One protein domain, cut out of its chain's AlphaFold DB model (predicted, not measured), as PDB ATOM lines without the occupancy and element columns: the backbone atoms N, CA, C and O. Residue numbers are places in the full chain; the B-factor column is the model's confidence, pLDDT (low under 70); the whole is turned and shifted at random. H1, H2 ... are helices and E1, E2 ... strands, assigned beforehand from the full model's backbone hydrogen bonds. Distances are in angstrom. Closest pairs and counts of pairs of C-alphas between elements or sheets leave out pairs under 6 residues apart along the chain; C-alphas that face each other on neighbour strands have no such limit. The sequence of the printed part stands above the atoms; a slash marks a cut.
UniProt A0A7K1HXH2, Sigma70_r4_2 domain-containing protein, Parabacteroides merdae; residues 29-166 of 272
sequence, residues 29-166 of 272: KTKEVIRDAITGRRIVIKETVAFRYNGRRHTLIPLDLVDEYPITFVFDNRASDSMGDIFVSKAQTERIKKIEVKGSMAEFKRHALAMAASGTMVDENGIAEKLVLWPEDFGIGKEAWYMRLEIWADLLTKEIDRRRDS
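AT A GLANCE: This is residues 29 to 166 of the 272 residues of the protein "Sigma70_r4_2 domain-containing protein" of Parabacteroides merdae (UniProt A0A7K1HXH2). Two small sheets stand at opposite ends of the domain with the long helix H5 between them: H5 packs across one face of the four-stranded sheet E1 to E4, and its other side meets strand E5 of the three-stranded sheet E5, E7, E6. H3 packs on the second sheet, with H2 folded beside H3 in a helical hairpin, while the end of H5, residues 161 to 166, sticks out. The printed part has 138 residues, with named elements in the order E1 E2 E3 E4 H1 E5 H2 H3 E6 E7 H4 H5; both sheets are antiparallel and the class is mixed, helices and strands. It is compact, with a radius of gyration of the C-alphas of 15.9 A and spans of 46 by 32 by 28 A.

HOW THE PARTS SIT: E1, residues 32 to 35, E2, 42 to 45, E3, 49 to 54, and E4, 57 to 62, form a meander, each strand the antiparallel neighbour of the one before. N 34 and O 43 are within hydrogen-bond range at 2.9 A, N 44 and O 51 at 2.9 A, and N 52 and O 59 at 3.0 A. H5, residues 142 to 166, is on this sheet at a height of 9.0 A and runs across the strands, at 67 degrees to E2 on the local plane; its closest C-alphas to E4 are those of Thr 157 and Thr 59, 6.4 A apart. H1, residues 63 to 68, only grazes this sheet and touches H5 at Val 66 and Leu 149, C-alphas 5.8 A apart, about perpendicular at 74 degrees, with residues 145 to 152 of H5 alone. E5, residues 71 to 75, is the antiparallel neighbour of E7, residues 126 to 133, with N 73 and O 131 at 2.8 A. E7 pairs in a staggered way, also forming a hairpin with E6, residues 120 to 123, where N 128 and O 121 are 2.8 A apart. H2, residues 89 to 96, and H3, residues 106 to 118, touch as a helical hairpin at a shallow tilt of 16 degrees, opposite ways; their closest C-alphas, of Thr 93 and Ala 117, are 5.8 A apart, and H3 touches with residues 113 to 117 alone. H3 is on the sheet E5 E7 E6 at a height of 6.6 A; H2 is not on it. H4, residues 135 to 138, touches H5 at Phe 138 and Ala 144, C-alphas 5.4 A apart, with residues 144 to 148 of H5 alone. H3 and H5 are apart. In H1, H2, H3 and H5 every O i to N i+4 pair is within hydrogen-bond range; H4 is too short for one.

IN THESE COORDINATES: E1 begins at C-alpha 32, (-29.928, -6.953, 3.725). E3 measures 16.0 A from first to last C-alpha, E4 16.4 A, E5 13.4 A, H3 18.2 A and E7 22.4 A. H5 measures 35.7 A, from C-alpha 142 at (-35.052, -16.749, 7.837) to C-alpha 166 at (0.078, -21.043, 12.849).

THE WHOLE: The two C-alphas farthest apart, of Lys 29 and Asp 81, are 49.3 A apart. The printed part has no cut, and the link E5 to H2, residues 76 to 88, is long. Mean pLDDT of the printed part is 71.5; 56 residues are under 70, among them 74 to 90, 119 to 130 and 159 to 166.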
ATOM      1  N   LYS A  29     -25.149  -5.902  -5.252       75.50
ATOM      2  CA  LYS A  29     -26.263  -5.244  -4.583       75.50
ATOM      3  C   LYS A  29     -26.400  -5.780  -3.160       75.50
ATOM      4  O   LYS A  29     -26.519  -6.982  -2.934       75.50
ATOM      5  N   THR A  30     -26.428  -4.872  -2.186       80.56
ATOM      6  CA  THR A  30     -26.767  -5.229  -0.807       80.56
ATOM      7  C   THR A  30     -28.243  -5.610  -0.739       80.56
ATOM      8  O   THR A  30     -29.105  -4.802  -1.089       80.56
ATOM      9  N   LYS A  31     -28.525  -6.837  -0.298       86.62
ATOM     10  CA  LYS A  31     -29.885  -7.330  -0.065       86.62
ATOM     11  C   LYS A  31     -30.379  -6.928   1.316       86.62
ATOM     12  O   LYS A  31     -31.494  -6.437   1.448       86.62
ATOM     13  N   GLU A  32     -29.543  -7.130   2.328       83.69
ATOM     14  CA  GLU A  32     -29.928  -6.953   3.725       83.69
ATOM     15  C   GLU A  32     -28.698  -6.681   4.597       83.69
ATOM     16  O   GLU A  32     -27.568  -7.019   4.240       83.69
ATOM     17  N   VAL A  33     -28.917  -6.038   5.740       81.50
ATOM     18  CA  VAL A  33     -27.900  -5.839   6.772       81.50
ATOM     19  C   VAL A  33     -28.510  -6.287   8.086       81.50
ATOM     20  O   VAL A  33     -29.544  -5.758   8.490       81.50
ATOM     21  N   ILE A  34     -27.862  -7.237   8.743       81.38
ATOM     22  CA  ILE A  34     -28.289  -7.767  10.036       81.38
ATOM     23  C   ILE A  34     -27.218  -7.489  11.092       81.38
ATOM     24  O   ILE A  34     -26.058  -7.198  10.777       81.38
ATOM     25  N   ARG A  35     -27.623  -7.558  12.359       76.38
ATOM     26  CA  ARG A  35     -26.699  -7.628  13.489       76.38
ATOM     27  C   ARG A  35     -26.765  -9.029  14.069       76.38
ATOM     28  O   ARG A  35     -27.860  -9.501  14.364       76.38
ATOM     29  N   ASP A  36     -25.599  -9.634  14.232       67.62
ATOM     30  CA  ASP A  36     -25.403 -10.874  14.964       67.62
ATOM     31  C   ASP A  36     -26.029 -10.717  16.351       67.62
ATOM     32  O   ASP A  36     -25.709  -9.791  17.100       67.62
ATOM     33  N   ALA A  37     -26.976 -11.598  16.663       58.94
ATOM     34  CA  ALA A  37     -27.739 -11.538  17.903       58.94
ATOM     35  C   ALA A  37     -26.897 -11.893  19.144       58.94
ATOM     36  O   ALA A  37     -27.265 -11.515  20.253       58.94
ATOM     37  N   ILE A  38     -25.788 -12.613  18.960       57.97
ATOM     38  CA  ILE A  38     -24.902 -13.109  20.016       57.97
ATOM     39  C   ILE A  38     -23.731 -12.144  20.211       57.97
ATOM     40  O   ILE A  38     -23.455 -11.720  21.330       57.97
ATOM     41  N   THR A  39     -23.037 -11.787  19.131       62.97
ATOM     42  CA  THR A  39     -21.819 -10.965  19.200       62.97
ATOM     43  C   THR A  39     -22.068  -9.480  18.940       62.97
ATOM     44  O   THR A  39     -21.168  -8.664  19.138       62.97
ATOM     45  N   GLY A  40     -23.265  -9.099  18.477       67.75
ATOM     46  CA  GLY A  40     -23.610  -7.718  18.119       67.75
ATOM     47  C   GLY A  40     -22.968  -7.224  16.816       67.75
ATOM     48  O   GLY A  40     -23.178  -6.070  16.422       67.75
ATOM     49  N   ARG A  41     -22.183  -8.076  16.149       69.56
ATOM     50  CA  ARG A  41     -21.406  -7.744  14.954       69.56
ATOM     51  C   ARG A  41     -22.285  -7.547  13.731       69.56
ATOM     52  O   ARG A  41     -23.367  -8.106  13.605       69.56
ATOM     53  N   ARG A  42     -21.824  -6.714  12.803       76.44
ATOM     54  CA  ARG A  42     -22.589  -6.376  11.599       76.44
ATOM     55  C   ARG A  42     -22.337  -7.409  10.510       76.44
ATOM     56  O   ARG A  42     -21.186  -7.624  10.142       76.44
ATOM     57  N   ILE A  43     -23.405  -7.944   9.923       74.75
ATOM     58  CA  ILE A  43     -23.322  -8.775   8.722       74.75
ATOM     59  C   ILE A  43     -24.047  -8.094   7.565       74.75
ATOM     60  O   ILE A  43     -25.214  -7.719   7.671       74.75
ATOM     61  N   VAL A  44     -23.343  -7.908   6.450       76.50
ATOM     62  CA  VAL A  44     -23.888  -7.332   5.215       76.50
ATOM     63  C   VAL A  44     -24.076  -8.443   4.198       76.50
ATOM     64  O   VAL A  44     -23.104  -9.044   3.753       76.50
ATOM     65  N   ILE A  45     -25.320  -8.687   3.801       80.88
ATOM     66  CA  ILE A  45     -25.687  -9.743   2.861       80.88
ATOM     67  C   ILE A  45     -25.784  -9.140   1.459       80.88
ATOM     68  O   ILE A  45     -26.562  -8.212   1.207       80.88
ATOM     69  N   LYS A  46     -24.976  -9.669   0.542       82.44
ATOM     70  CA  LYS A  46     -24.949  -9.335  -0.884       82.44
ATOM     71  C   LYS A  46     -25.692 -10.399  -1.693       82.44
ATOM     72  O   LYS A  46     -26.485 -11.173  -1.156       82.44
ATOM     73  N   GLU A  47     -25.508 -10.406  -3.008       82.06
ATOM     74  CA  GLU A  47     -26.210 -11.346  -3.874       82.06
ATOM     75  C   GLU A  47     -25.671 -12.762  -3.737       82.06
ATOM     76  O   GLU A  47     -26.488 -13.683  -3.656       82.06
ATOM     77  N   THR A  48     -24.344 -12.905  -3.681       78.62
ATOM     78  CA  THR A  48     -23.649 -14.199  -3.652       78.62
ATOM     79  C   THR A  48     -22.789 -14.416  -2.406       78.62
ATOM     80  O   THR A  48     -22.406 -15.550  -2.118       78.62
ATOM     81  N   VAL A  49     -22.520 -13.359  -1.635       78.38
ATOM     82  CA  VAL A  49     -21.686 -13.407  -0.425       78.38
ATOM     83  C   VAL A  49     -22.326 -12.654   0.740       78.38
ATOM     84  O   VAL A  49     -23.186 -11.795   0.555       78.38
ATOM     85  N   ALA A  50     -21.871 -12.933   1.953       78.62
ATOM     86  CA  ALA A  50     -22.101 -12.120   3.133       78.62
ATOM     87  C   ALA A  50     -20.763 -11.690   3.737       78.62
ATOM     88  O   ALA A  50     -19.803 -12.453   3.757       78.62
ATOM     89  N   PHE A  51     -20.706 -10.466   4.244       74.75
ATOM     90  CA  PHE A  51     -19.546  -9.930   4.942       74.75
ATOM     91  C   PHE A  51     -19.872  -9.800   6.417       74.75
ATOM     92  O   PHE A  51     -20.722  -8.980   6.773       74.75
ATOM     93  N   ARG A  52     -19.197 -10.568   7.275       73.38
ATOM     94  CA  ARG A  52     -19.238 -10.337   8.722       73.38
ATOM     95  C   ARG A  52     -18.120  -9.396   9.110       73.38
ATOM     96  O   ARG A  52     -16.954  -9.723   8.927       73.38
ATOM     97  N   TYR A  53     -18.478  -8.246   9.653       65.00
ATOM     98  CA  TYR A  53     -17.534  -7.238  10.100       65.00
ATOM     99  C   TYR A  53     -17.177  -7.475  11.569       65.00
ATOM    100  O   TYR A  53     -18.030  -7.403  12.455       65.00
ATOM    101  N   ASN A  54     -15.895  -7.727  11.808       57.41
ATOM    102  CA  ASN A  54     -15.257  -7.887  13.108       57.41
ATOM    103  C   ASN A  54     -14.327  -6.670  13.326       57.41
ATOM    104  O   ASN A  54     -13.104  -6.776  13.203       57.41
ATOM    105  N   GLY A  55     -14.902  -5.485  13.558       56.44
ATOM    106  CA  GLY A  55     -14.149  -4.222  13.597       56.44
ATOM    107  C   GLY A  55     -13.561  -3.861  12.224       56.44
ATOM    108  O   GLY A  55     -14.286  -3.814  11.232       56.44
ATOM    109  N   ARG A  56     -12.235  -3.649  12.154       48.00
ATOM    110  CA  ARG A  56     -11.475  -3.367  10.908       48.00
ATOM    111  C   ARG A  56     -11.377  -4.548   9.947       48.00
ATOM    112  O   ARG A  56     -10.940  -4.397   8.809       48.00
ATOM    113  N   ARG A  57     -11.712  -5.737  10.432       53.25
ATOM    114  CA  ARG A  57     -11.631  -6.975   9.670       53.25
ATOM    115  C   ARG A  57     -13.013  -7.344   9.195       53.25
ATOM    116  O   ARG A  57     -14.009  -7.070   9.864       53.25
ATOM    117  N   HIS A  58     -13.060  -8.019   8.069       60.59
ATOM    118  CA  HIS A  58     -14.255  -8.712   7.658       60.59
ATOM    119  C   HIS A  58     -13.915 -10.165   7.381       60.59
ATOM    120  O   HIS A  58     -12.754 -10.527   7.250       60.59
ATOM    121  N   THR A  59     -14.938 -10.999   7.374       68.88
ATOM    122  CA  THR A  59     -14.863 -12.363   6.881       68.88
ATOM    123  C   THR A  59     -15.877 -12.474   5.764       68.88
ATOM    124  O   THR A  59     -17.061 -12.175   5.967       68.88
ATOM    125  N   LEU A  60     -15.408 -12.865   4.583       74.44
ATOM    126  CA  LEU A  60     -16.269 -13.164   3.453       74.44
ATOM    127  C   LEU A  60     -16.842 -14.576   3.597       74.44
ATOM    128  O   LEU A  60     -16.113 -15.557   3.721       74.44
ATOM    129  N   ILE A  61     -18.166 -14.671   3.543       79.56
ATOM    130  CA  ILE A  61     -18.925 -15.914   3.653       79.56
ATOM    131  C   ILE A  61     -19.667 -16.120   2.332       79.56
ATOM    132  O   ILE A  61     -20.618 -15.392   2.043       79.56
ATOM    133  N   PRO A  62     -19.264 -17.085   1.498       80.44
ATOM    134  CA  PRO A  62     -20.031 -17.442   0.311       80.44
ATOM    135  C   PRO A  62     -21.414 -17.971   0.711       80.44
ATOM    136  O   PRO A  62     -21.511 -18.821   1.595       80.44
ATOM    137  N   LEU A  63     -22.495 -17.478   0.099       84.69
ATOM    138  CA  LEU A  63     -23.847 -17.897   0.502       84.69
ATOM    139  C   LEU A  63     -24.140 -19.361   0.140       84.69
ATOM    140  O   LEU A  63     -24.891 -20.022   0.848       84.69
ATOM    141  N   ASP A  64     -23.475 -19.900  -0.885       82.81
ATOM    142  CA  ASP A  64     -23.508 -21.332  -1.207       82.81
ATOM    143  C   ASP A  64     -22.927 -22.194  -0.074       82.81
ATOM    144  O   ASP A  64     -23.361 -23.323   0.121       82.81
ATOM    145  N   LEU A  65     -21.997 -21.666   0.732       83.00
ATOM    146  CA  LEU A  65     -21.506 -22.355   1.929       83.00
ATOM    147  C   LEU A  65     -22.637 -22.599   2.940       83.00
ATOM    148  O   LEU A  65     -22.743 -23.681   3.510       83.00
ATOM    149  N   VAL A  66     -23.490 -21.592   3.133       87.06
ATOM    150  CA  VAL A  66     -24.592 -21.609   4.107       87.06
ATOM    151  C   VAL A  66     -25.691 -22.585   3.696       87.06
ATOM    152  O   VAL A  66     -26.336 -23.185   4.560       87.06
ATOM    153  N   ASP A  67     -25.893 -22.737   2.388       84.06
ATOM    154  CA  ASP A  67     -26.989 -23.518   1.824       84.06
ATOM    155  C   ASP A  67     -26.587 -24.954   1.450       84.06
ATOM    156  O   ASP A  67     -27.433 -25.844   1.503       84.06
ATOM    157  N   GLU A  68     -25.321 -25.210   1.099       83.94
ATOM    158  CA  GLU A  68     -24.899 -26.508   0.550       83.94
ATOM    159  C   GLU A  68     -24.005 -27.336   1.488       83.94
ATOM    160  O   GLU A  68     -23.937 -28.559   1.339       83.94
ATOM    161  N   TYR A  69     -23.299 -26.711   2.438       85.31
ATOM    162  CA  TYR A  69     -22.231 -27.388   3.184       85.31
ATOM    163  C   TYR A  69     -22.634 -27.705   4.631       85.31
ATOM    164  O   TYR A  69     -23.252 -26.875   5.301       85.31
ATOM    165  N   PRO A  70     -22.259 -28.892   5.150       84.44
ATOM    166  CA  PRO A  70     -22.555 -29.272   6.524       84.44
ATOM    167  C   PRO A  70     -21.666 -28.532   7.529       84.44
ATOM    168  O   PRO A  70     -20.475 -28.312   7.299       84.44
ATOM    169  N   ILE A  71     -22.243 -28.226   8.686       83.62
ATOM    170  CA  ILE A  71     -21.592 -27.625   9.848       83.62
ATOM    171  C   ILE A  71     -21.176 -28.745  10.807       83.62
ATOM    172  O   ILE A  71     -21.958 -29.647  11.099       83.62
ATOM    173  N   THR A  72     -19.947 -28.689  11.321       75.75
ATOM    174  CA  THR A  72     -19.423 -29.689  12.265       75.75
ATOM    175  C   THR A  72     -19.177 -29.063  13.635       75.75
ATOM    176  O   THR A  72     -18.409 -28.109  13.748       75.75
ATOM    177  N   PHE A  73     -19.777 -29.635  14.676       74.25
ATOM    178  CA  PHE A  73     -19.500 -29.339  16.082       74.25
ATOM    179  C   PHE A  73     -18.649 -30.447  16.691       74.25
ATOM    180  O   PHE A  73     -18.830 -31.613  16.354       74.25
ATOM    181  N   VAL A  74     -17.727 -30.085  17.581       69.12
ATOM    182  CA  VAL A  74     -16.864 -31.021  18.312       69.12
ATOM    183  C   VAL A  74     -17.245 -30.956  19.787       69.12
ATOM    184  O   VAL A  74     -17.318 -29.858  20.340       69.12
ATOM    185  N   PHE A  75     -17.471 -32.110  20.410       65.88
ATOM    186  CA  PHE A  75     -17.713 -32.235  21.844       65.88
ATOM    187  C   PHE A  75     -16.524 -32.935  22.500       65.88
ATOM    188  O   PHE A  75     -16.044 -33.956  22.006       65.88
ATOM    189  N   ASP A  76     -16.056 -32.379  23.617       63.72
ATOM    190  CA  ASP A  76     -15.066 -33.038  24.468       63.72
ATOM    191  C   ASP A  76     -15.764 -34.188  25.213       63.72
ATOM    192  O   ASP A  76     -16.597 -33.968  26.096       63.72
ATOM    193  N   ASN A  77     -15.448 -35.426  24.830       57.09
ATOM    194  CA  ASN A  77     -16.097 -36.639  25.333       57.09
ATOM    195  C   ASN A  77     -15.562 -37.096  26.706       57.09
ATOM    196  O   ASN A  77     -15.504 -38.286  27.009       57.09
ATOM    197  N   ARG A  78     -15.211 -36.155  27.591       55.75
ATOM    198  CA  ARG A  78     -14.864 -36.441  29.000       55.75
ATOM    199  C   ARG A  78     -16.065 -36.742  29.900       55.75
ATOM    200  O   ARG A  78     -15.878 -37.107  31.058       55.75
ATOM    201  N   ALA A  79     -17.281 -36.621  29.376       46.47
ATOM    202  CA  ALA A  79     -18.517 -36.975  30.063       46.47
ATOM    203  C   ALA A  79     -19.470 -37.704  29.105       46.47
ATOM    204  O   ALA A  79     -20.559 -37.219  28.813       46.47
ATOM    205  N   SER A  80     -19.064 -38.864  28.580       47.16
ATOM    206  CA  SER A  80     -20.043 -39.748  27.951       47.16
ATOM    207  C   SER A  80     -20.847 -40.424  29.056       47.16
ATOM    208  O   SER A  80     -20.339 -41.310  29.731       47.16
ATOM    209  N   ASP A  81     -22.078 -39.977  29.258       44.88
ATOM    210  CA  ASP A  81     -23.208 -40.891  29.357       44.88
ATOM    211  C   ASP A  81     -24.489 -40.108  29.083       44.88
ATOM    212  O   ASP A  81     -24.730 -39.051  29.662       44.88
ATOM    213  N   SER A  82     -25.325 -40.675  28.216       44.72
ATOM    214  CA  SER A  82     -26.654 -40.207  27.803       44.72
ATOM    215  C   SER A  82     -26.724 -39.101  26.734       44.72
ATOM    216  O   SER A  82     -27.063 -37.957  27.001       44.72
ATOM    217  N   MET A  83     -26.557 -39.493  25.466       38.03
ATOM    218  CA  MET A  83     -27.643 -39.405  24.474       38.03
ATOM    219  C   MET A  83     -27.241 -40.089  23.158       38.03
ATOM    220  O   MET A  83     -26.426 -39.575  22.406       38.03
ATOM    221  N   GLY A  84     -27.885 -41.229  22.887       41.34
ATOM    222  CA  GLY A  84     -28.332 -41.646  21.553       41.34
ATOM    223  C   GLY A  84     -27.280 -41.899  20.472       41.34
ATOM    224  O   GLY A  84     -26.949 -41.000  19.709       41.34
ATOM    225  N   ASP A  85     -26.879 -43.166  20.352       44.47
ATOM    226  CA  ASP A  85     -26.385 -43.859  19.151       44.47
ATOM    227  C   ASP A  85     -26.187 -43.011  17.874       44.47
ATOM    228  O   ASP A  85     -27.089 -42.825  17.050       44.47
ATOM    229  N   ILE A  86     -24.937 -42.594  17.655       52.44
ATOM    230  CA  ILE A  86     -24.436 -41.927  16.448       52.44
ATOM    231  C   ILE A  86     -24.234 -42.976  15.333       52.44
ATOM    232  O   ILE A  86     -23.122 -43.286  14.911       52.44
ATOM    233  N   PHE A  87     -25.323 -43.552  14.822       47.72
ATOM    234  CA  PHE A  87     -25.305 -44.378  13.607       47.72
ATOM    235  C   PHE A  87     -25.830 -43.581  12.404       47.72
ATOM    236  O   PHE A  87     -26.927 -43.822  11.907       47.72
ATOM    237  N   VAL A  88     -25.033 -42.629  11.897       51.59
ATOM    238  CA  VAL A  88     -25.353 -41.886  10.650       51.59
ATOM    239  C   VAL A  88     -24.168 -41.804   9.667       51.59
ATOM    240  O   VAL A  88     -24.262 -41.166   8.619       51.59
ATOM    241  N   SER A  89     -23.065 -42.521   9.912       63.22
ATOM    242  CA  SER A  89     -21.835 -42.355   9.114       63.22
ATOM    243  C   SER A  89     -22.004 -42.711   7.630       63.22
ATOM    244  O   SER A  89     -21.482 -42.008   6.765       63.22
ATOM    245  N   LYS A  90     -22.775 -43.757   7.287       66.50
ATOM    246  CA  LYS A  90     -22.941 -44.189   5.886       66.50
ATOM    247  C   LYS A  90     -23.782 -43.210   5.061       66.50
ATOM    248  O   LYS A  90     -23.366 -42.828   3.970       66.50
ATOM    249  N   ALA A  91     -24.924 -42.768   5.591       72.19
ATOM    250  CA  ALA A  91     -25.797 -41.807   4.914       72.19
ATOM    251  C   ALA A  91     -25.121 -40.430   4.771       72.19
ATOM    252  O   ALA A  91     -25.202 -39.813   3.710       72.19
ATOM    253  N   GLN A  92     -24.386 -39.984   5.797       71.88
ATOM    254  CA  GLN A  92     -23.558 -38.775   5.737       71.88
ATOM    255  C   GLN A  92     -22.447 -38.903   4.690       71.88
ATOM    256  O   GLN A  92     -22.287 -38.016   3.856       71.88
ATOM    257  N   THR A  93     -21.730 -40.030   4.664       74.12
ATOM    258  CA  THR A  93     -20.665 -40.282   3.679       74.12
ATOM    259  C   THR A  93     -21.203 -40.276   2.247       74.12
ATOM    260  O   THR A  93     -20.594 -39.690   1.353       74.12
ATOM    261  N   GLU A  94     -22.347 -40.917   2.002       79.50
ATOM    262  CA  GLU A  94     -22.986 -40.931   0.682       79.50
ATOM    263  C   GLU A  94     -23.484 -39.545   0.256       79.50
ATOM    264  O   GLU A  94     -23.415 -39.223  -0.931       79.50
ATOM    265  N   ARG A  95     -23.947 -38.717   1.199       82.88
ATOM    266  CA  ARG A  95     -24.293 -37.311   0.949       82.88
ATOM    267  C   ARG A  95     -23.058 -36.482   0.601       82.88
ATOM    268  O   ARG A  95     -23.049 -35.848  -0.448       82.88
ATOM    269  N   ILE A  96     -21.992 -36.562   1.400       81.00
ATOM    270  CA  ILE A  96     -20.729 -35.836   1.167       81.00
ATOM    271  C   ILE A  96     -20.141 -36.170  -0.210       81.00
ATOM    272  O   ILE A  96     -19.726 -35.269  -0.934       81.00
ATOM    273  N   LYS A  97     -20.168 -37.446  -0.622       81.69
ATOM    274  CA  LYS A  97     -19.678 -37.886  -1.944       81.69
ATOM    275  C   LYS A  97     -20.396 -37.235  -3.130       81.69
ATOM    276  O   LYS A  97     -19.856 -37.263  -4.232       81.69
ATOM    277  N   LYS A  98     -21.606 -36.704  -2.934       84.06
ATOM    278  CA  LYS A  98     -22.402 -36.056  -3.986       84.06
ATOM    279  C   LYS A  98     -22.154 -34.549  -4.083       84.06
ATOM    280  O   LYS A  98     -22.638 -33.939  -5.031       84.06
ATOM    281  N   ILE A  99     -21.427 -33.954  -3.136       83.81
ATOM    282  CA  ILE A  99     -21.171 -32.510  -3.107       83.81
ATOM    283  C   ILE A  99     -20.000 -32.185  -4.028       83.81
ATOM    284  O   ILE A  99     -18.896 -32.708  -3.874       83.81
ATOM    285  N   GLU A 100     -20.235 -31.287  -4.981       82.94
ATOM    286  CA  GLU A 100     -19.200 -30.786  -5.876       82.94
ATOM    287  C   GLU A 100     -18.580 -29.505  -5.301       82.94
ATOM    288  O   GLU A 100     -19.245 -28.481  -5.167       82.94
ATOM    289  N   VAL A 101     -17.283 -29.536  -4.986       77.12
ATOM    290  CA  VAL A 101     -16.594 -28.371  -4.412       77.12
ATOM    291  C   VAL A 101     -16.100 -27.419  -5.503       77.12
ATOM    292  O   VAL A 101     -15.196 -27.762  -6.269       77.12
ATOM    293  N   LYS A 102     -16.635 -26.191  -5.523       68.38
ATOM    294  CA  LYS A 102     -16.268 -25.112  -6.461       68.38
ATOM    295  C   LYS A 102     -15.859 -23.818  -5.742       68.38
ATOM    296  O   LYS A 102     -16.226 -23.580  -4.589       68.38
ATOM    297  N   GLY A 103     -15.154 -22.946  -6.467       62.78
ATOM    298  CA  GLY A 103     -14.848 -21.569  -6.052       62.78
ATOM    299  C   GLY A 103     -13.463 -21.371  -5.423       62.78
ATOM    300  O   GLY A 103     -12.645 -22.289  -5.396       62.78
ATOM    301  N   SER A 104     -13.189 -20.149  -4.948       56.25
ATOM    302  CA  SER A 104     -11.898 -19.761  -4.348       56.25
ATOM    303  C   SER A 104     -11.632 -20.429  -2.997       56.25
ATOM    304  O   SER A 104     -10.491 -20.754  -2.710       56.25
ATOM    305  N   MET A 105     -12.675 -20.732  -2.220       65.19
ATOM    306  CA  MET A 105     -12.567 -21.396  -0.909       65.19
ATOM    307  C   MET A 105     -12.608 -22.930  -1.000       65.19
ATOM    308  O   MET A 105     -13.043 -23.612  -0.073       65.19
ATOM    309  N   ALA A 106     -12.217 -23.506  -2.141       66.62
ATOM    310  CA  ALA A 106     -12.345 -24.944  -2.381       66.62
ATOM    311  C   ALA A 106     -11.564 -25.794  -1.366       66.62
ATOM    312  O   ALA A 106     -12.009 -26.880  -1.006       66.62
ATOM    313  N   GLU A 107     -10.414 -25.319  -0.894       67.19
ATOM    314  CA  GLU A 107      -9.630 -26.025   0.119       67.19
ATOM    315  C   GLU A 107     -10.348 -26.061   1.471       67.19
ATOM    316  O   GLU A 107     -10.518 -27.141   2.035       67.19
ATOM    317  N   PHE A 108     -10.853 -24.916   1.943       72.12
ATOM    318  CA  PHE A 108     -11.646 -24.844   3.170       72.12
ATOM    319  C   PHE A 108     -12.893 -25.731   3.086       72.12
ATOM    320  O   PHE A 108     -13.142 -26.552   3.966       72.12
ATOM    321  N   LYS A 109     -13.636 -25.638   1.977       73.81
ATOM    322  CA  LYS A 109     -14.809 -26.478   1.710       73.81
ATOM    323  C   LYS A 109     -14.456 -27.969   1.753       73.81
ATOM    324  O   LYS A 109     -15.158 -28.748   2.388       73.81
ATOM    325  N   ARG A 110     -13.340 -28.383   1.138       74.81
ATOM    326  CA  ARG A 110     -12.846 -29.773   1.219       74.81
ATOM    327  C   ARG A 110     -12.466 -30.169   2.640       74.81
ATOM    328  O   ARG A 110     -12.754 -31.295   3.029       74.81
ATOM    329  N   HIS A 111     -11.840 -29.275   3.398       74.06
ATOM    330  CA  HIS A 111     -11.483 -29.525   4.790       74.06
ATOM    331  C   HIS A 111     -12.730 -29.747   5.653       74.06
ATOM    332  O   HIS A 111     -12.813 -30.754   6.350       74.06
ATOM    333  N   ALA A 112     -13.742 -28.884   5.528       75.62
ATOM    334  CA  ALA A 112     -15.023 -29.041   6.215       75.62
ATOM    335  C   ALA A 112     -15.708 -30.372   5.855       75.62
ATOM    336  O   ALA A 112     -16.154 -31.102   6.740       75.62
ATOM    337  N   LEU A 113     -15.718 -30.748   4.570       79.00
ATOM    338  CA  LEU A 113     -16.252 -32.041   4.129       79.00
ATOM    339  C   LEU A 113     -15.447 -33.231   4.665       79.00
ATOM    340  O   LEU A 113     -16.037 -34.239   5.051       79.00
ATOM    341  N   ALA A 114     -14.118 -33.130   4.721       76.31
ATOM    342  CA  ALA A 114     -13.265 -34.164   5.303       76.31
ATOM    343  C   ALA A 114     -13.519 -34.316   6.811       76.31
ATOM    344  O   ALA A 114     -13.621 -35.437   7.311       76.31
ATOM    345  N   MET A 115     -13.689 -33.202   7.527       72.94
ATOM    346  CA  MET A 115     -14.048 -33.199   8.944       72.94
ATOM    347  C   MET A 115     -15.427 -33.805   9.199       72.94
ATOM    348  O   MET A 115     -15.578 -34.532  10.181       72.94
ATOM    349  N   ALA A 116     -16.406 -33.512   8.343       75.19
ATOM    350  CA  ALA A 116     -17.742 -34.089   8.420       75.19
ATOM    351  C   ALA A 116     -17.720 -35.598   8.123       75.19
ATOM    352  O   ALA A 116     -18.411 -36.371   8.781       75.19
ATOM    353  N   ALA A 117     -16.886 -36.037   7.175       74.50
ATOM    354  CA  ALA A 117     -16.733 -37.448   6.829       74.50
ATOM    355  C   ALA A 117     -16.034 -38.267   7.927       74.50
ATOM    356  O   ALA A 117     -16.271 -39.470   8.018       74.50
ATOM    357  N   SER A 118     -15.176 -37.645   8.748       71.19
ATOM    358  CA  SER A 118     -14.417 -38.373   9.769       71.19
ATOM    359  C   SER A 118     -15.289 -38.858  10.929       71.19
ATOM    360  O   SER A 118     -14.940 -39.859  11.542       71.19
ATOM    361  N   GLY A 119     -16.395 -38.169  11.246       62.56
ATOM    362  CA  GLY A 119     -17.324 -38.499  12.344       62.56
ATOM    363  C   GLY A 119     -16.734 -38.427  13.766       62.56
ATOM    364  O   GLY A 119     -17.460 -38.240  14.733       62.56
ATOM    365  N   THR A 120     -15.415 -38.515  13.896       60.47
ATOM    366  CA  THR A 120     -14.626 -38.468  15.130       60.47
ATOM    367  C   THR A 120     -13.314 -37.734  14.843       60.47
ATOM    368  O   THR A 120     -12.791 -37.785  13.722       60.47
ATOM    369  N   MET A 121     -12.792 -36.995  15.823       58.16
ATOM    370  CA  MET A 121     -11.424 -36.457  15.802       58.16
ATOM    371  C   MET A 121     -10.712 -36.803  17.101       58.16
ATOM    372  O   MET A 121     -11.347 -36.935  18.136       58.16
ATOM    373  N   VAL A 122      -9.394 -36.945  17.032       54.72
ATOM    374  CA  VAL A 122      -8.549 -37.068  18.221       54.72
ATOM    375  C   VAL A 122      -8.034 -35.669  18.529       54.72
ATOM    376  O   VAL A 122      -7.384 -35.066  17.672       54.72
ATOM    377  N   ASP A 123      -8.379 -35.132  19.692       60.62
ATOM    378  CA  ASP A 123      -7.772 -33.906  20.206       60.62
ATOM    379  C   ASP A 123      -6.618 -34.248  21.168       60.62
ATOM    380  O   ASP A 123      -6.240 -35.408  21.335       60.62
ATOM    381  N   GLU A 124      -6.015 -33.234  21.789       53.53
ATOM    382  CA  GLU A 124      -4.927 -33.411  22.765       53.53
ATOM    383  C   GLU A 124      -5.348 -34.159  24.048       53.53
ATOM    384  O   GLU A 124      -4.497 -34.577  24.833       53.53
ATOM    385  N   ASN A 125      -6.653 -34.351  24.255       58.19
ATOM    386  CA  ASN A 125      -7.274 -34.862  25.468       58.19
ATOM    387  C   ASN A 125      -7.933 -36.243  25.293       58.19
ATOM    388  O   ASN A 125      -8.302 -36.851  26.303       58.19
ATOM    389  N   GLY A 126      -8.061 -36.750  24.061       63.03
ATOM    390  CA  GLY A 126      -8.627 -38.061  23.751       63.03
ATOM    391  C   GLY A 126      -9.416 -38.090  22.437       63.03
ATOM    392  O   GLY A 126      -9.127 -37.365  21.489       63.03
ATOM    393  N   ILE A 127     -10.402 -38.987  22.356       61.25
ATOM    394  CA  ILE A 127     -11.332 -39.065  21.222       61.25
ATOM    395  C   ILE A 127     -12.479 -38.087  21.483       61.25
ATOM    396  O   ILE A 127     -13.221 -38.256  22.447       61.25
ATOM    397  N   ALA A 128     -12.644 -37.107  20.602       62.94
ATOM    398  CA  ALA A 128     -13.767 -36.185  20.581       62.94
ATOM    399  C   ALA A 128     -14.808 -36.639  19.545       62.94
ATOM    400  O   ALA A 128     -14.489 -36.883  18.369       62.94
ATOM    401  N   GLU A 129     -16.065 -36.739  19.973       62.19
ATOM    402  CA  GLU A 129     -17.190 -37.001  19.078       62.19
ATOM    403  C   GLU A 129     -17.691 -35.706  18.449       62.19
ATOM    404  O   GLU A 129     -17.611 -34.615  19.021       62.19
ATOM    405  N   LYS A 130     -18.182 -35.825  17.216       69.62
ATOM    406  CA  LYS A 130     -18.656 -34.688  16.439       69.62
ATOM    407  C   LYS A 130     -20.133 -34.820  16.123       69.62
ATOM    408  O   LYS A 130     -20.585 -35.887  15.717       69.62
ATOM    409  N   LEU A 131     -20.847 -33.702  16.172       74.38
ATOM    410  CA  LEU A 131     -22.166 -33.586  15.556       74.38
ATOM    411  C   LEU A 131     -22.019 -32.904  14.202       74.38
ATOM    412  O   LEU A 131     -21.481 -31.801  14.104       74.38
ATOM    413  N   VAL A 132     -22.515 -33.561  13.162       78.81
ATOM    414  CA  VAL A 132     -22.590 -33.000  11.812       78.81
ATOM    415  C   VAL A 132     -24.032 -32.591  11.562       78.81
ATOM    416  O   VAL A 132     -24.910 -33.452  11.537       78.81
ATOM    417  N   LEU A 133     -24.256 -31.293  11.374       80.94
ATOM    418  CA  LEU A 133     -25.553 -30.717  11.041       80.94
ATOM    419  C   LEU A 133     -25.546 -30.237   9.592       80.94
ATOM    420  O   LEU A 133     -24.708 -29.430   9.190       80.94
ATOM    421  N   TRP A 134     -26.490 -30.726   8.808       84.94
ATOM    422  CA  TRP A 134     -26.737 -30.275   7.447       84.94
ATOM    423  C   TRP A 134     -27.572 -28.998   7.442       84.94
ATOM    424  O   TRP A 134     -28.338 -28.782   8.379       84.94
ATOM    425  N   PRO A 135     -27.483 -28.154   6.398       86.62
ATOM    426  CA  PRO A 135     -28.276 -26.933   6.324       86.62
ATOM    427  C   PRO A 135     -29.777 -27.146   6.568       86.62
ATOM    428  O   PRO A 135     -30.405 -26.352   7.272       86.62
ATOM    429  N   GLU A 136     -30.341 -28.242   6.059       85.56
ATOM    430  CA  GLU A 136     -31.741 -28.615   6.269       85.56
ATOM    431  C   GLU A 136     -32.089 -29.024   7.712       85.56
ATOM    432  O   GLU A 136     -33.246 -28.884   8.113       85.56
ATOM    433  N   ASP A 137     -31.112 -29.457   8.515       85.38
ATOM    434  CA  ASP A 137     -31.326 -29.888   9.906       85.38
ATOM    435  C   ASP A 137     -31.669 -28.698  10.821       85.38
ATOM    436  O   ASP A 137     -32.276 -28.866  11.877       85.38
ATOM    437  N   PHE A 138     -31.336 -27.475  10.395       84.69
ATOM    438  CA  PHE A 138     -31.662 -26.224  11.094       84.69
ATOM    439  C   PHE A 138     -33.125 -25.793  10.899       84.69
ATOM    440  O   PHE A 138     -33.566 -24.812  11.497       84.69
ATOM    441  N   GLY A 139     -33.877 -26.504  10.054       86.56
ATOM    442  CA  GLY A 139     -35.234 -26.145   9.668       86.56
ATOM    443  C   GLY A 139     -35.297 -25.134   8.520       86.56
ATOM    444  O   GLY A 139     -34.312 -24.827   7.840       86.56
ATOM    445  N   ILE A 140     -36.509 -24.633   8.285       84.69
ATOM    446  CA  ILE A 140     -36.839 -23.724   7.183       84.69
ATOM    447  C   ILE A 140     -37.120 -22.313   7.703       84.69
ATOM    448  O   ILE A 140     -37.648 -22.143   8.797       84.69
ATOM    449  N   GLY A 141     -36.818 -21.302   6.887       88.31
ATOM    450  CA  GLY A 141     -37.111 -19.901   7.198       88.31
ATOM    451  C   GLY A 141     -35.870 -19.041   7.420       88.31
ATOM    452  O   GLY A 141     -34.732 -19.497   7.285       88.31
ATOM    453  N   LYS A 142     -36.108 -17.761   7.718       86.88
ATOM    454  CA  LYS A 142     -35.052 -16.749   7.837       86.88
ATOM    455  C   LYS A 142     -34.209 -16.945   9.091       86.88
ATOM    456  O   LYS A 142     -32.998 -16.794   9.030       86.88
ATOM    457  N   GLU A 143     -34.831 -17.323  10.200       86.38
ATOM    458  CA  GLU A 143     -34.178 -17.529  11.492       86.38
ATOM    459  C   GLU A 143     -33.161 -18.674  11.417       86.38
ATOM    460  O   GLU A 143     -32.011 -18.512  11.823       86.38
ATOM    461  N   ALA A 144     -33.560 -19.799  10.812       88.44
ATOM    462  CA  ALA A 144     -32.672 -20.929  10.547       88.44
ATOM    463  C   ALA A 144     -31.494 -20.519   9.652       88.44
ATOM    464  O   ALA A 144     -30.347 -20.868   9.929       88.44
ATOM    465  N   TRP A 145     -31.762 -19.735   8.603       89.62
ATOM    466  CA  TRP A 145     -30.729 -19.251   7.690       89.62
ATOM    467  C   TRP A 145     -29.736 -18.302   8.379       89.62
ATOM    468  O   TRP A 145     -28.530 -18.490   8.234       89.62
ATOM    469  N   TYR A 146     -30.210 -17.340   9.181       86.94
ATOM    470  CA  TYR A 146     -29.328 -16.449   9.945       86.94
ATOM    471  C   TYR A 146     -28.488 -17.233  10.955       86.94
ATOM    472  O   TYR A 146     -27.291 -16.993  11.049       86.94
ATOM    473  N   MET A 147     -29.060 -18.224  11.646       85.38
ATOM    474  CA  MET A 147     -28.295 -19.070  12.568       85.38
ATOM    475  C   MET A 147     -27.168 -19.830  11.856       85.38
ATOM    476  O   MET A 147     -26.034 -19.834  12.335       85.38
ATOM    477  N   ARG A 148     -27.443 -20.433  10.692       89.06
ATOM    478  CA  ARG A 148     -26.403 -21.093   9.882       89.06
ATOM    479  C   ARG A 148     -25.325 -20.116   9.429       89.06
ATOM    480  O   ARG A 148     -24.143 -20.447   9.492       89.06
ATOM    481  N   LEU A 149     -25.733 -18.930   8.976       87.00
ATOM    482  CA  LEU A 149     -24.816 -17.884   8.541       87.00
ATOM    483  C   LEU A 149     -23.855 -17.488   9.667       87.00
ATOM    484  O   LEU A 149     -22.652 -17.430   9.432       87.00
ATOM    485  N   GLU A 150     -24.370 -17.266  10.877       84.06
ATOM    486  CA  GLU A 150     -23.552 -16.906  12.040       84.06
ATOM    487  C   GLU A 150     -22.539 -17.998  12.396       84.06
ATOM    488  O   GLU A 150     -21.355 -17.715  12.582       84.06
ATOM    489  N   ILE A 151     -22.969 -19.264  12.416       85.06
ATOM    490  CA  ILE A 151     -22.070 -20.382  12.728       85.06
ATOM    491  C   ILE A 151     -20.946 -20.487  11.693       85.06
ATOM    492  O   ILE A 151     -19.778 -20.644  12.055       85.06
ATOM    493  N   TRP A 152     -21.269 -20.373  10.402       84.88
ATOM    494  CA  TRP A 152     -20.254 -20.369   9.350       84.88
ATOM    495  C   TRP A 152     -19.305 -19.186   9.464       84.88
ATOM    496  O   TRP A 152     -18.098 -19.346   9.272       84.88
ATOM    497  N   ALA A 153     -19.827 -18.015   9.816       80.56
ATOM    498  CA  ALA A 153     -19.014 -16.836  10.027       80.56
ATOM    499  C   ALA A 153     -18.009 -17.027  11.169       80.56
ATOM    500  O   ALA A 153     -16.842 -16.653  11.034       80.56
ATOM    501  N   ASP A 154     -18.436 -17.632  12.278       79.38
ATOM    502  CA  ASP A 154     -17.564 -17.984  13.399       79.38
ATOM    503  C   ASP A 154     -16.513 -19.027  13.010       79.38
ATOM    504  O   ASP A 154     -15.337 -18.854  13.333       79.38
ATOM    505  N   LEU A 155     -16.904 -20.091  12.304       76.56
ATOM    506  CA  LEU A 155     -15.979 -21.138  11.856       76.56
ATOM    507  C   LEU A 155     -14.907 -20.587  10.915       76.56
ATOM    508  O   LEU A 155     -13.725 -20.872  11.094       76.56
ATOM    509  N   LEU A 156     -15.310 -19.767   9.946       75.25
ATOM    510  CA  LEU A 156     -14.386 -19.121   9.019       75.25
ATOM    511  C   LEU A 156     -13.457 -18.144   9.730       75.25
ATOM    512  O   LEU A 156     -12.258 -18.161   9.469       75.25
ATOM    513  N   THR A 157     -13.980 -17.349  10.668       73.56
ATOM    514  CA  THR A 157     -13.153 -16.450  11.489       73.56
ATOM    515  C   THR A 157     -12.099 -17.246  12.260       73.56
ATOM    516  O   THR A 157     -10.925 -16.891  12.233       73.56
ATOM    517  N   LYS A 158     -12.489 -18.360  12.896       72.12
ATOM    518  CA  LYS A 158     -11.569 -19.228  13.644       72.12
ATOM    519  C   LYS A 158     -10.521 -19.880  12.756       72.12
ATOM    520  O   LYS A 158      -9.381 -19.992  13.179       72.12
ATOM    521  N   GLU A 159     -10.876 -20.324  11.555       66.88
ATOM    522  CA  GLU A 159      -9.905 -20.919  10.632       66.88
ATOM    523  C   GLU A 159      -8.917 -19.875  10.102       66.88
ATOM    524  O   GLU A 159      -7.718 -20.141  10.044       66.88
ATOM    525  N   ILE A 160      -9.409 -18.680   9.777       66.25
ATOM    526  CA  ILE A 160      -8.590 -17.504   9.474       66.25
ATOM    527  C   ILE A 160      -7.609 -17.246  10.619       66.25
ATOM    528  O   ILE A 160      -6.401 -17.170  10.390       66.25
ATOM    529  N   ASP A 161      -8.112 -17.161  11.850       65.06
ATOM    530  CA  ASP A 161      -7.296 -16.928  13.035       65.06
ATOM    531  C   ASP A 161      -6.327 -18.089  13.284       65.06
ATOM    532  O   ASP A 161      -5.183 -17.833  13.608       65.06
ATOM    533  N   ARG A 162      -6.709 -19.351  13.056       61.06
ATOM    534  CA  ARG A 162      -5.843 -20.530  13.225       61.06
ATOM    535  C   ARG A 162      -4.716 -20.564  12.201       61.06
ATOM    536  O   ARG A 162      -3.573 -20.825  12.567       61.06
ATOM    537  N   ARG A 163      -5.016 -20.329  10.920       57.62
ATOM    538  CA  ARG A 163      -3.998 -20.223   9.860       57.62
ATOM    539  C   ARG A 163      -3.039 -19.099  10.197       57.62
ATOM    540  O   ARG A 163      -1.828 -19.300  10.194       57.62
ATOM    541  N   ARG A 164      -3.592 -17.957  10.594       53.72
ATOM    542  CA  ARG A 164      -2.826 -16.819  11.069       53.72
ATOM    543  C   ARG A 164      -1.991 -17.163  12.298       53.72
ATOM    544  O   ARG A 164      -0.820 -16.846  12.306       53.72
ATOM    545  N   ASP A 165      -2.519 -17.849  13.298       48.88
ATOM    546  CA  ASP A 165      -1.803 -18.151  14.536       48.88
ATOM    547  C   ASP A 165      -0.733 -19.231  14.319       48.88
ATOM    548  O   ASP A 165       0.356 -19.152  14.882       48.88
ATOM    549  N   SER A 166      -0.964 -20.157  13.382       48.56
ATOM    550  CA  SER A 166       0.078 -21.043  12.849       48.56
ATOM    551  C   SER A 166       1.171 -20.287  12.075       48.56
ATOM    552  O   SER A 166       2.295 -20.769  11.966       48.56
TER     553      SER A 166